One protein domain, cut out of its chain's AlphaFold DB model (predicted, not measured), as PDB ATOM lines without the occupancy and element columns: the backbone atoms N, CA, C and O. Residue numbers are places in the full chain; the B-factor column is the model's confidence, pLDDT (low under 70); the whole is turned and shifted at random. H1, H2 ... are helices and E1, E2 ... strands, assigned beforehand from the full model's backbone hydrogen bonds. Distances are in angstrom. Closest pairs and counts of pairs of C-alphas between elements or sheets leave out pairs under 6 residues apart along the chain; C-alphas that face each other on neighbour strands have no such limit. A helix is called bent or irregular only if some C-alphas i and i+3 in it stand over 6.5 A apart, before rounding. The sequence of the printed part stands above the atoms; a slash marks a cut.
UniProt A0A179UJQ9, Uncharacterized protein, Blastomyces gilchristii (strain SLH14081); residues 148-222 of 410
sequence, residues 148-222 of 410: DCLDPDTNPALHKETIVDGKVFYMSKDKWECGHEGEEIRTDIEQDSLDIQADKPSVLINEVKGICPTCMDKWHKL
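This is residues 148 to 222 of the 410 residues of an uncharacterized protein of Blastomyces gilchristii (strain SLH14081) (UniProt A0A179UJQ9). Picture a slender, strongly twisted ribbon of strands, with long E2 in its middle, E3 along one side of it, and short E1 and then E4 along the other. Two short helices, H1 and H2, meet near one end of the ribbon, and H3 carries the long axis on past the other end. The printed part has 75 residues, with three named helices and four named strands in the order H1, E1, E2, E3, H2, E4, H3, and its class is mixed, helices and strands. The sheet is branched and also mixed: E2 is antiparallel to E1 and E3 and parallel to E4. The whole is loose, with a radius of gyration of the C-alphas of 15.7 A, and a rod of 52 by 20 by 18 A.

Start at C-alpha 148, at (346.014, 571.722, 357.814), and go on to H1, residues 156 to 160, which is irregular: C-alphas 157 and 160 are 7.3 A apart. E1 is residues 162 to 164. Find C-alpha 167 at (338.741, 561.365, 361.578); from there E2 runs 29.1 A to residue 176. E3, residues 181 to 190, is 22.8 A long and bends by 55 degrees at residue 184. Next come H2, residues 193 to 197, and E4, residues 203 to 208, 15.1 A long. H3, residues 213 to 222, is 14.2 A long and ends at C-alpha 222, at (335.905, 525.790, 334.616).

Look first at E2, whose pairing is staggered. E1 and E2 form a hairpin, with N 164 and O 167 2.9 A apart. E2 and E3 form another hairpin, at 148 degrees, with N 172 and O 185 2.8 A apart. E4 is parallel to E2 at 29 degrees, with N 175 and O 206 2.8 A apart. E1 and E4 lie on one side of E2, and E3 lies on the other side. E1, E2 and E3 make a meander, each strand the antiparallel neighbour of the one before. H1 only grazes the sheet, with its residues 158 to 160. H1 and H2 only just touch, with 3 pairs of C-alphas within 8 A, the closest those of Ala 157 and Ile 196 at 6.3 A. H2 and H3 are not on the sheet, and H3 is apart from H1 and H2. In H2 every O i to N i+4 pair is within hydrogen-bond range; H3 has 5 of 6, and H1 has 0 of 1, with 0 of 2 O i to N i+3 pairs.

The C-alphas farthest apart are those of Asp 148 and Leu 222, at 52.4 A. The printed part has no cut, and its six links between named elements are tight. The mean pLDDT of the printed part is 77.4; look for values under 70 at residue 160, residues 165 to 166 and residues 197 to 199.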
ATOM      1  N   ASP A 148     344.642 571.800 358.348       78.38
ATOM      2  CA  ASP A 148     346.014 571.722 357.814       78.38
ATOM      3  C   ASP A 148     346.733 570.406 358.162       78.38
ATOM      4  O   ASP A 148     347.706 570.039 357.508       78.38
ATOM      5  N   CYS A 149     346.281 569.695 359.201       77.62
ATOM      6  CA  CYS A 149     346.745 568.351 359.552       77.62
ATOM      7  C   CYS A 149     345.930 567.241 358.882       77.62
ATOM      8  O   CYS A 149     346.362 566.091 358.952       77.62
ATOM      9  N   LEU A 150     344.771 567.578 358.301       77.38
ATOM     10  CA  LEU A 150     343.875 566.703 357.536       77.38
ATOM     11  C   LEU A 150     344.062 566.842 356.016       77.38
ATOM     12  O   LEU A 150     343.482 566.068 355.261       77.38
ATOM     13  N   ASP A 151     344.842 567.815 355.556       77.38
ATOM     14  CA  ASP A 151     345.189 567.961 354.147       77.38
ATOM     15  C   ASP A 151     346.314 566.961 353.783       77.38
ATOM     16  O   ASP A 151     347.395 566.990 354.383       77.38
ATOM     17  N   PRO A 152     346.090 566.028 352.836       73.00
ATOM     18  CA  PRO A 152     347.113 565.071 352.426       73.00
ATOM     19  C   PRO A 152     348.283 565.711 351.662       73.00
ATOM     20  O   PRO A 152     349.341 565.092 351.593       73.00
ATOM     21  N   ASP A 153     348.134 566.920 351.107       77.56
ATOM     22  CA  ASP A 153     349.230 567.619 350.420       77.56
ATOM     23  C   ASP A 153     350.214 568.274 351.413       77.56
ATOM     24  O   ASP A 153     351.390 568.470 351.088       77.56
ATOM     25  N   THR A 154     349.767 568.590 352.634       74.88
ATOM     26  CA  THR A 154     350.612 569.111 353.728       74.88
ATOM     27  C   THR A 154     351.114 568.006 354.657       74.88
ATOM     28  O   THR A 154     352.234 568.104 355.169       74.88
ATOM     29  N   ASN A 155     350.317 566.955 354.878       71.19
ATOM     30  CA  ASN A 155     350.643 565.831 355.749       71.19
ATOM     31  C   ASN A 155     350.833 564.531 354.938       71.19
ATOM     32  O   ASN A 155     349.857 563.822 354.667       71.19
ATOM     33  N   PRO A 156     352.082 564.151 354.597       72.38
ATOM     34  CA  PRO A 156     352.350 563.018 353.709       72.38
ATOM     35  C   PRO A 156     351.958 561.652 354.291       72.38
ATOM     36  O   PRO A 156     351.865 560.691 353.526       72.38
ATOM     37  N   ALA A 157     351.701 561.548 355.604       71.19
ATOM     38  CA  ALA A 157     351.154 560.335 356.214       71.19
ATOM     39  C   ALA A 157     349.749 560.014 355.661       71.19
ATOM     40  O   ALA A 157     349.452 558.861 355.349       71.19
ATOM     41  N   LEU A 158     348.926 561.044 355.412       72.00
ATOM     42  CA  LEU A 158     347.532 560.873 354.989       72.00
ATOM     43  C   LEU A 158     347.360 560.494 353.510       72.00
ATOM     44  O   LEU A 158     346.249 560.188 353.080       72.00
ATOM     45  N   HIS A 159     348.425 560.495 352.698       70.56
ATOM     46  CA  HIS A 159     348.342 560.252 351.247       70.56
ATOM     47  C   HIS A 159     347.706 558.903 350.850       70.56
ATOM     48  O   HIS A 159     347.362 558.712 349.683       70.56
ATOM     49  N   LYS A 160     347.587 557.953 351.786       68.81
ATOM     50  CA  LYS A 160     346.977 556.626 351.579       68.81
ATOM     51  C   LYS A 160     345.791 556.370 352.510       68.81
ATOM     52  O   LYS A 160     345.432 555.220 352.740       68.81
ATOM     53  N   GLU A 161     345.230 557.419 353.098       72.75
ATOM     54  CA  GLU A 161     344.311 557.300 354.225       72.75
ATOM     55  C   GLU A 161     342.928 557.842 353.887       72.75
ATOM     56  O   GLU A 161     342.768 558.821 353.157       72.75
ATOM     57  N   THR A 162     341.896 557.200 354.430       73.62
ATOM     58  CA  THR A 162     340.520 557.663 354.258       73.62
ATOM     59  C   THR A 162     340.115 558.549 355.424       73.62
ATOM     60  O   THR A 162     339.967 558.067 356.550       73.62
ATOM     61  N   ILE A 163     339.888 559.825 355.124       74.00
ATOM     62  CA  ILE A 163     339.444 560.839 356.078       74.00
ATOM     63  C   ILE A 163     337.929 560.999 355.962       74.00
ATOM     64  O   ILE A 163     337.410 561.279 354.881       74.00
ATOM     65  N   VAL A 164     337.209 560.831 357.070       72.12
ATOM     66  CA  VAL A 164     335.758 561.043 357.146       72.12
ATOM     67  C   VAL A 164     335.425 561.752 358.452       72.12
ATOM     68  O   VAL A 164     335.795 561.281 359.521       72.12
ATOM     69  N   ASP A 165     334.710 562.875 358.352       65.81
ATOM     70  CA  ASP A 165     334.214 563.662 359.495       65.81
ATOM     71  C   ASP A 165     335.315 564.064 360.503       65.81
ATOM     72  O   ASP A 165     335.204 563.868 361.710       65.81
ATOM     73  N   GLY A 166     336.444 564.561 359.982       67.19
ATOM     74  CA  GLY A 166     337.607 564.969 360.784       67.19
ATOM     75  C   GLY A 166     338.433 563.817 361.369       67.19
ATOM     76  O   GLY A 166     339.419 564.067 362.062       67.19
ATOM     77  N   LYS A 167     338.061 562.563 361.083       74.25
ATOM     78  CA  LYS A 167     338.741 561.365 361.578       74.25
ATOM     79  C   LYS A 167     339.412 560.575 360.465       74.25
ATOM     80  O   LYS A 167     338.861 560.403 359.377       74.25
ATOM     81  N   VAL A 168     340.587 560.051 360.780       80.00
ATOM     82  CA  VAL A 168     341.376 559.167 359.923       80.00
ATOM     83  C   VAL A 168     341.055 557.719 360.290       80.00
ATOM     84  O   VAL A 168     340.936 557.392 361.469       80.00
ATOM     85  N   PHE A 169     340.907 556.849 359.294       81.88
ATOM     86  CA  PHE A 169     340.652 555.421 359.492       81.88
ATOM     87  C   PHE A 169     341.759 554.590 358.852       81.88
ATOM     88  O   PHE A 169     342.270 554.944 357.786       81.88
ATOM     89  N   TYR A 170     342.097 553.463 359.474       82.31
ATOM     90  CA  TYR A 170     342.967 552.471 358.854       82.31
ATOM     91  C   TYR A 170     342.307 551.913 357.586       82.31
ATOM     92  O   TYR A 170     341.107 551.613 357.561       82.31
ATOM     93  N   MET A 171     343.096 551.717 356.534       83.81
ATOM     94  CA  MET A 171     342.709 550.850 355.422       83.81
ATOM     95  C   MET A 171     343.055 549.405 355.791       83.81
ATOM     96  O   MET A 171     343.988 549.172 356.556       83.81
ATOM     97  N   SER A 172     342.343 548.417 355.261       83.69
ATOM     98  CA  SER A 172     342.749 547.013 355.327       83.69
ATOM     99  C   SER A 172     342.898 546.417 353.939       83.69
ATOM    100  O   SER A 172     342.275 546.852 352.970       83.69
ATOM    101  N   LYS A 173     343.772 545.416 353.851       87.69
ATOM    102  CA  LYS A 173     344.095 544.728 352.608       87.69
ATOM    103  C   LYS A 173     344.249 543.241 352.867       87.69
ATOM    104  O   LYS A 173     345.144 542.822 353.604       87.69
ATOM    105  N   ASP A 174     343.398 542.442 352.238       87.56
ATOM    106  CA  ASP A 174     343.516 540.989 352.313       87.56
ATOM    107  C   ASP A 174     344.690 540.504 351.457       87.56
ATOM    108  O   ASP A 174     344.842 540.877 350.295       87.56
ATOM    109  N   LYS A 175     345.506 539.613 352.005       85.88
ATOM    110  CA  LYS A 175     346.577 538.924 351.289       85.88
ATOM    111  C   LYS A 175     346.266 537.437 351.279       85.88
ATOM    112  O   LYS A 175     346.332 536.780 352.316       85.88
ATOM    113  N   TRP A 176     345.912 536.918 350.109       83.25
ATOM    114  CA  TRP A 176     345.461 535.538 349.961       83.25
ATOM    115  C   TRP A 176     346.625 534.573 349.749       83.25
ATOM    116  O   TRP A 176     347.604 534.890 349.071       83.25
ATOM    117  N   GLU A 177     346.480 533.348 350.253       82.31
ATOM    118  CA  GLU A 177     347.450 532.259 350.066       82.31
ATOM    119  C   GLU A 177     347.725 531.946 348.581       82.31
ATOM    120  O   GLU A 177     348.838 531.576 348.215       82.31
ATOM    121  N   CYS A 178     346.754 532.191 347.692       79.38
ATOM    122  CA  CYS A 178     346.944 532.083 346.242       79.38
ATOM    123  C   CYS A 178     347.813 533.201 345.615       79.38
ATOM    124  O   CYS A 178     347.886 533.291 344.391       79.38
ATOM    125  N   GLY A 179     348.432 534.072 346.420       76.38
ATOM    126  CA  GLY A 179     349.343 535.130 345.975       76.38
ATOM    127  C   GLY A 179     348.666 536.361 345.367       76.38
ATOM    128  O   GLY A 179     349.361 537.249 344.880       76.38
ATOM    129  N   HIS A 180     347.332 536.432 345.390       79.31
ATOM    130  CA  HIS A 180     346.604 537.641 345.020       79.31
ATOM    131  C   HIS A 180     346.387 538.526 346.244       79.31
ATOM    132  O   HIS A 180     345.931 538.073 347.296       79.31
ATOM    133  N   GLU A 181     346.679 539.806 346.073       81.50
ATOM    134  CA  GLU A 181     346.266 540.852 346.995       81.50
ATOM    135  C   GLU A 181     344.819 541.252 346.681       81.50
ATOM    136  O   GLU A 181     344.441 541.385 345.515       81.50
ATOM    137  N   GLY A 182     344.005 541.390 347.724       74.69
ATOM    138  CA  GLY A 182     342.677 541.980 347.657       74.69
ATOM    139  C   GLY A 182     342.744 543.497 347.488       74.69
ATOM    140  O   GLY A 182     343.804 544.118 347.606       74.69
ATOM    141  N   GLU A 183     341.587 544.085 347.204       77.56
ATOM    142  CA  GLU A 183     341.431 545.536 347.134       77.56
ATOM    143  C   GLU A 183     341.584 546.161 348.531       77.56
ATOM    144  O   GLU A 183     341.273 545.535 349.546       77.56
ATOM    145  N   GLU A 184     342.094 547.391 348.581       81.25
ATOM    146  CA  GLU A 184     342.226 548.152 349.826       81.25
ATOM    147  C   GLU A 184     340.848 548.703 350.216       81.25
ATOM    148  O   GLU A 184     340.281 549.553 349.526       81.25
ATOM    149  N   ILE A 185     340.289 548.193 351.315       80.12
ATOM    150  CA  ILE A 185     338.976 548.583 351.839       80.12
ATOM    151  C   ILE A 185     339.146 549.424 353.104       80.12
ATOM    152  O   ILE A 185     340.102 549.262 353.857       80.12
ATOM    153  N   ARG A 186     338.227 550.354 353.364       80.94
ATOM    154  CA  ARG A 186     338.246 551.135 354.609       80.94
ATOM    155  C   ARG A 186     337.817 550.256 355.787       80.94
ATOM    156  O   ARG A 186     336.788 549.589 355.697       80.94
ATOM    157  N   THR A 187     338.551 550.315 356.898       80.19
ATOM    158  CA  THR A 187     338.114 549.717 358.171       80.19
ATOM    159  C   THR A 187     337.227 550.667 358.979       80.19
ATOM    160  O   THR A 187     337.176 551.877 358.747       80.19
ATOM    161  N   ASP A 188     336.541 550.105 359.966       79.12
ATOM    162  CA  ASP A 188     335.870 550.812 361.055       79.12
ATOM    163  C   ASP A 188     336.830 551.258 362.177       79.12
ATOM    164  O   ASP A 188     336.402 551.925 363.119       79.12
ATOM    165  N   ILE A 189     338.126 550.937 362.072       78.62
ATOM    166  CA  ILE A 189     339.149 551.267 363.066       78.62
ATOM    167  C   ILE A 189     339.678 552.682 362.795       78.62
ATOM    168  O   ILE A 189     340.349 552.939 361.792       78.62
ATOM    169  N   GLU A 190     339.373 553.602 363.707       82.38
ATOM    170  CA  GLU A 190     339.947 554.951 363.742       82.38
ATOM    171  C   GLU A 190     341.458 554.874 364.030       82.38
ATOM    172  O   GLU A 190     341.895 554.065 364.849       82.38
ATOM    173  N   GLN A 191     342.260 555.699 363.352       78.62
ATOM    174  CA  GLN A 191     343.673 555.868 363.692       78.62
ATOM    175  C   GLN A 191     343.820 556.829 364.872       78.62
ATOM    176  O   GLN A 191     343.246 557.920 364.860       78.62
ATOM    177  N   ASP A 192     344.653 556.469 365.849       76.00
ATOM    178  CA  ASP A 192     345.043 557.397 366.908       76.00
ATOM    179  C   ASP A 192     345.968 558.491 366.349       76.00
ATOM    180  O   ASP A 192     346.857 558.231 365.536       76.00
ATOM    181  N   SER A 193     345.856 559.719 366.864       72.12
ATOM    182  CA  SER A 193     346.725 560.847 366.476       72.12
ATOM    183  C   SER A 193     348.227 560.558 366.650       72.12
ATOM    184  O   SER A 193     349.060 561.152 365.968       72.12
ATOM    185  N   LEU A 194     348.581 559.640 367.559       70.94
ATOM    186  CA  LEU A 194     349.953 559.170 367.776       70.94
ATOM    187  C   LEU A 194     350.429 558.173 366.711       70.94
ATOM    188  O   LEU A 194     351.634 558.051 366.507       70.94
ATOM    189  N   ASP A 195     349.522 557.455 366.050       73.62
ATOM    190  CA  ASP A 195     349.860 556.496 364.996       73.62
ATOM    191  C   ASP A 195     350.254 557.231 363.711       73.62
ATOM    192  O   ASP A 195     351.306 556.938 363.137       73.62
ATOM    193  N   ILE A 196     349.482 558.268 363.366       71.50
ATOM    194  CA  ILE A 196     349.730 559.190 362.249       71.50
ATOM    195  C   ILE A 196     351.081 559.904 362.428       71.50
ATOM    196  O   ILE A 196     351.899 559.948 361.513       71.50
ATOM    197  N   GLN A 197     351.367 560.423 363.631       68.44
ATOM    198  CA  GLN A 197     352.650 561.082 363.933       68.44
ATOM    199  C   GLN A 197     353.851 560.122 363.949       68.44
ATOM    200  O   GLN A 197     354.990 560.566 363.810       68.44
ATOM    201  N   ALA A 198     353.618 558.824 364.148       68.44
ATOM    202  CA  ALA A 198     354.662 557.810 364.235       68.44
ATOM    203  C   ALA A 198     354.966 557.112 362.893       68.44
ATOM    204  O   ALA A 198     355.718 556.137 362.905       68.44
ATOM    205  N   ASP A 199     354.398 557.589 361.774       68.50
ATOM    206  CA  ASP A 199     354.545 557.010 360.422       68.50
ATOM    207  C   ASP A 199     354.266 555.492 360.411       68.50
ATOM    208  O   ASP A 199     354.994 554.673 359.840       68.50
ATOM    209  N   LYS A 200     353.223 555.085 361.151       73.44
ATOM    210  CA  LYS A 200     352.793 553.685 361.219       73.44
ATOM    211  C   LYS A 200     352.111 553.276 359.909       73.44
ATOM    212  O   LYS A 200     351.546 554.116 359.215       73.44
ATOM    213  N   PRO A 201     352.138 551.980 359.543       72.75
ATOM    214  CA  PRO A 201     351.494 551.519 358.321       72.75
ATOM    215  C   PRO A 201     349.982 551.763 358.374       72.75
ATOM    216  O   PRO A 201     349.254 551.079 359.089       72.75
ATOM    217  N   SER A 202     349.523 552.693 357.543       75.06
ATOM    218  CA  SER A 202     348.115 553.062 357.376       75.06
ATOM    219  C   SER A 202     347.226 551.965 356.778       75.06
ATOM    220  O   SER A 202     345.996 552.048 356.828       75.06
ATOM    221  N   VAL A 203     347.851 550.915 356.234       81.44
ATOM    222  CA  VAL A 203     347.202 549.730 355.668       81.44
ATOM    223  C   VAL A 203     347.472 548.510 356.553       81.44
ATOM    224  O   VAL A 203     348.600 548.019 356.643       81.44
ATOM    225  N   LEU A 204     346.414 547.980 357.161       82.00
ATOM    226  CA  LEU A 204     346.407 546.747 357.942       82.00
ATOM    227  C   LEU A 204     346.310 545.534 357.007       82.00
ATOM    228  O   LEU A 204     345.302 545.321 356.332       82.00
ATOM    229  N   ILE A 205     347.361 544.714 356.963       84.88
ATOM    230  CA  ILE A 205     347.401 543.519 356.109       84.88
ATOM    231  C   ILE A 205     346.771 542.334 356.846       84.88
ATOM    232  O   ILE A 205     347.252 541.927 357.903       84.88
ATOM    233  N   ASN A 206     345.727 541.753 356.260       82.19
ATOM    234  CA  ASN A 206     345.034 540.575 356.772       82.19
ATOM    235  C   ASN A 206     345.432 539.336 355.953       82.19
ATOM    236  O   ASN A 206     345.163 539.268 354.755       82.19
ATOM    237  N   GLU A 207     346.096 538.351 356.560       84.06
ATOM    238  CA  GLU A 207     346.543 537.145 355.845       84.06
ATOM    239  C   GLU A 207     345.428 536.088 355.793       84.06
ATOM    240  O   GLU A 207     345.195 535.340 356.747       84.06
ATOM    241  N   VAL A 208     344.733 536.012 354.653       80.38
ATOM    242  CA  VAL A 208     343.567 535.138 354.461       80.38
ATOM    243  C   VAL A 208     343.987 533.802 353.844       80.38
ATOM    244  O   VAL A 208     344.533 533.731 352.740       80.38
ATOM    245  N   LYS A 209     343.696 532.709 354.555       75.62
ATOM    246  CA  LYS A 209     343.925 531.343 354.062       75.62
ATOM    247  C   LYS A 209     342.873 530.947 353.031       75.62
ATOM    248  O   LYS A 209     341.683 531.161 353.250       75.62
ATOM    249  N   GLY A 210     343.314 530.303 351.951       72.38
ATOM    250  CA  GLY A 210     342.449 529.856 350.860       72.38
ATOM    251  C   GLY A 210     342.587 530.652 349.559       72.38
ATOM    252  O   GLY A 210     343.606 531.280 349.268       72.38
ATOM    253  N   ILE A 211     341.550 530.556 348.730       73.50
ATOM    254  CA  ILE A 211     341.538 531.005 347.334       73.50
ATOM    255  C   ILE A 211     340.729 532.303 347.235       73.50
ATOM    256  O   ILE A 211     339.573 532.326 347.649       73.50
ATOM    257  N   CYS A 212     341.315 533.365 346.669       82.75
ATOM    258  CA  CYS A 212     340.624 534.651 346.534       82.75
ATOM    259  C   CYS A 212     339.385 534.561 345.613       82.75
ATOM    260  O   CYS A 212     339.351 533.687 344.736       82.75
ATOM    261  N   PRO A 213     338.411 535.490 345.726       81.94
ATOM    262  CA  PRO A 213     337.211 535.505 344.883       81.94
ATOM    263  C   PRO A 213     337.521 535.397 343.385       81.94
ATOM    264  O   PRO A 213     336.981 534.535 342.704       81.94
ATOM    265  N   THR A 214     338.510 536.145 342.886       81.75
ATOM    266  CA  THR A 214     338.943 536.123 341.475       81.75
ATOM    267  C   THR A 214     339.458 534.756 341.004       81.75
ATOM    268  O   THR A 214     339.384 534.428 339.816       81.75
ATOM    269  N   CYS A 215     340.023 533.953 341.908       83.56
ATOM    270  CA  CYS A 215     340.438 532.584 341.613       83.56
ATOM    271  C   CYS A 215     339.277 531.593 341.759       83.56
ATOM    272  O   CYS A 215     339.185 530.684 340.934       83.56
ATOM    273  N   MET A 216     338.372 531.786 342.724       83.19
ATOM    274  CA  MET A 216     337.128 531.011 342.815       83.19
ATOM    275  C   MET A 216     336.243 531.214 341.578       83.19
ATOM    276  O   MET A 216     335.769 530.240 341.008       83.19
ATOM    277  N   ASP A 217     336.124 532.438 341.061       83.06
ATOM    278  CA  ASP A 217     335.396 532.740 339.821       83.06
ATOM    279  C   ASP A 217     335.982 532.017 338.600       83.06
ATOM    280  O   ASP A 217     335.250 531.604 337.698       83.06
ATOM    281  N   LYS A 218     337.312 531.861 338.543       82.38
ATOM    282  CA  LYS A 218     337.972 531.061 337.499       82.38
ATOM    283  C   LYS A 218     337.668 529.574 337.666       82.38
ATOM    284  O   LYS A 218     337.420 528.914 336.663       82.38
ATOM    285  N   TRP A 219     337.643 529.066 338.897       80.12
ATOM    286  CA  TRP A 219     337.232 527.691 339.187       80.12
ATOM    287  C   TRP A 219     335.770 527.439 338.804       80.12
ATOM    288  O   TRP A 219     335.512 526.526 338.028       80.12
ATOM    289  N   HIS A 220     334.832 528.296 339.212       78.75
ATOM    290  CA  HIS A 220     333.421 528.175 338.838       78.75
ATOM    291  C   HIS A 220     333.191 528.250 337.322       78.75
ATOM    292  O   HIS A 220     332.320 527.551 336.810       78.75
ATOM    293  N   LYS A 221     333.987 529.029 336.575       78.38
ATOM    294  CA  LYS A 221     333.932 529.068 335.098       78.38
ATOM    295  C   LYS A 221     334.490 527.809 334.427       78.38
ATOM    296  O   LYS A 221     334.092 527.514 333.308       78.38
ATOM    297  N   LEU A 222     335.394 527.084 335.086       71.88
ATOM    298  CA  LEU A 222     335.905 525.790 334.616       71.88
ATOM    299  C   LEU A 222     334.979 524.627 335.012       71.88
ATOM    300  O   LEU A 222     334.884 523.647 334.284       71.88
TER     301      LEU A 222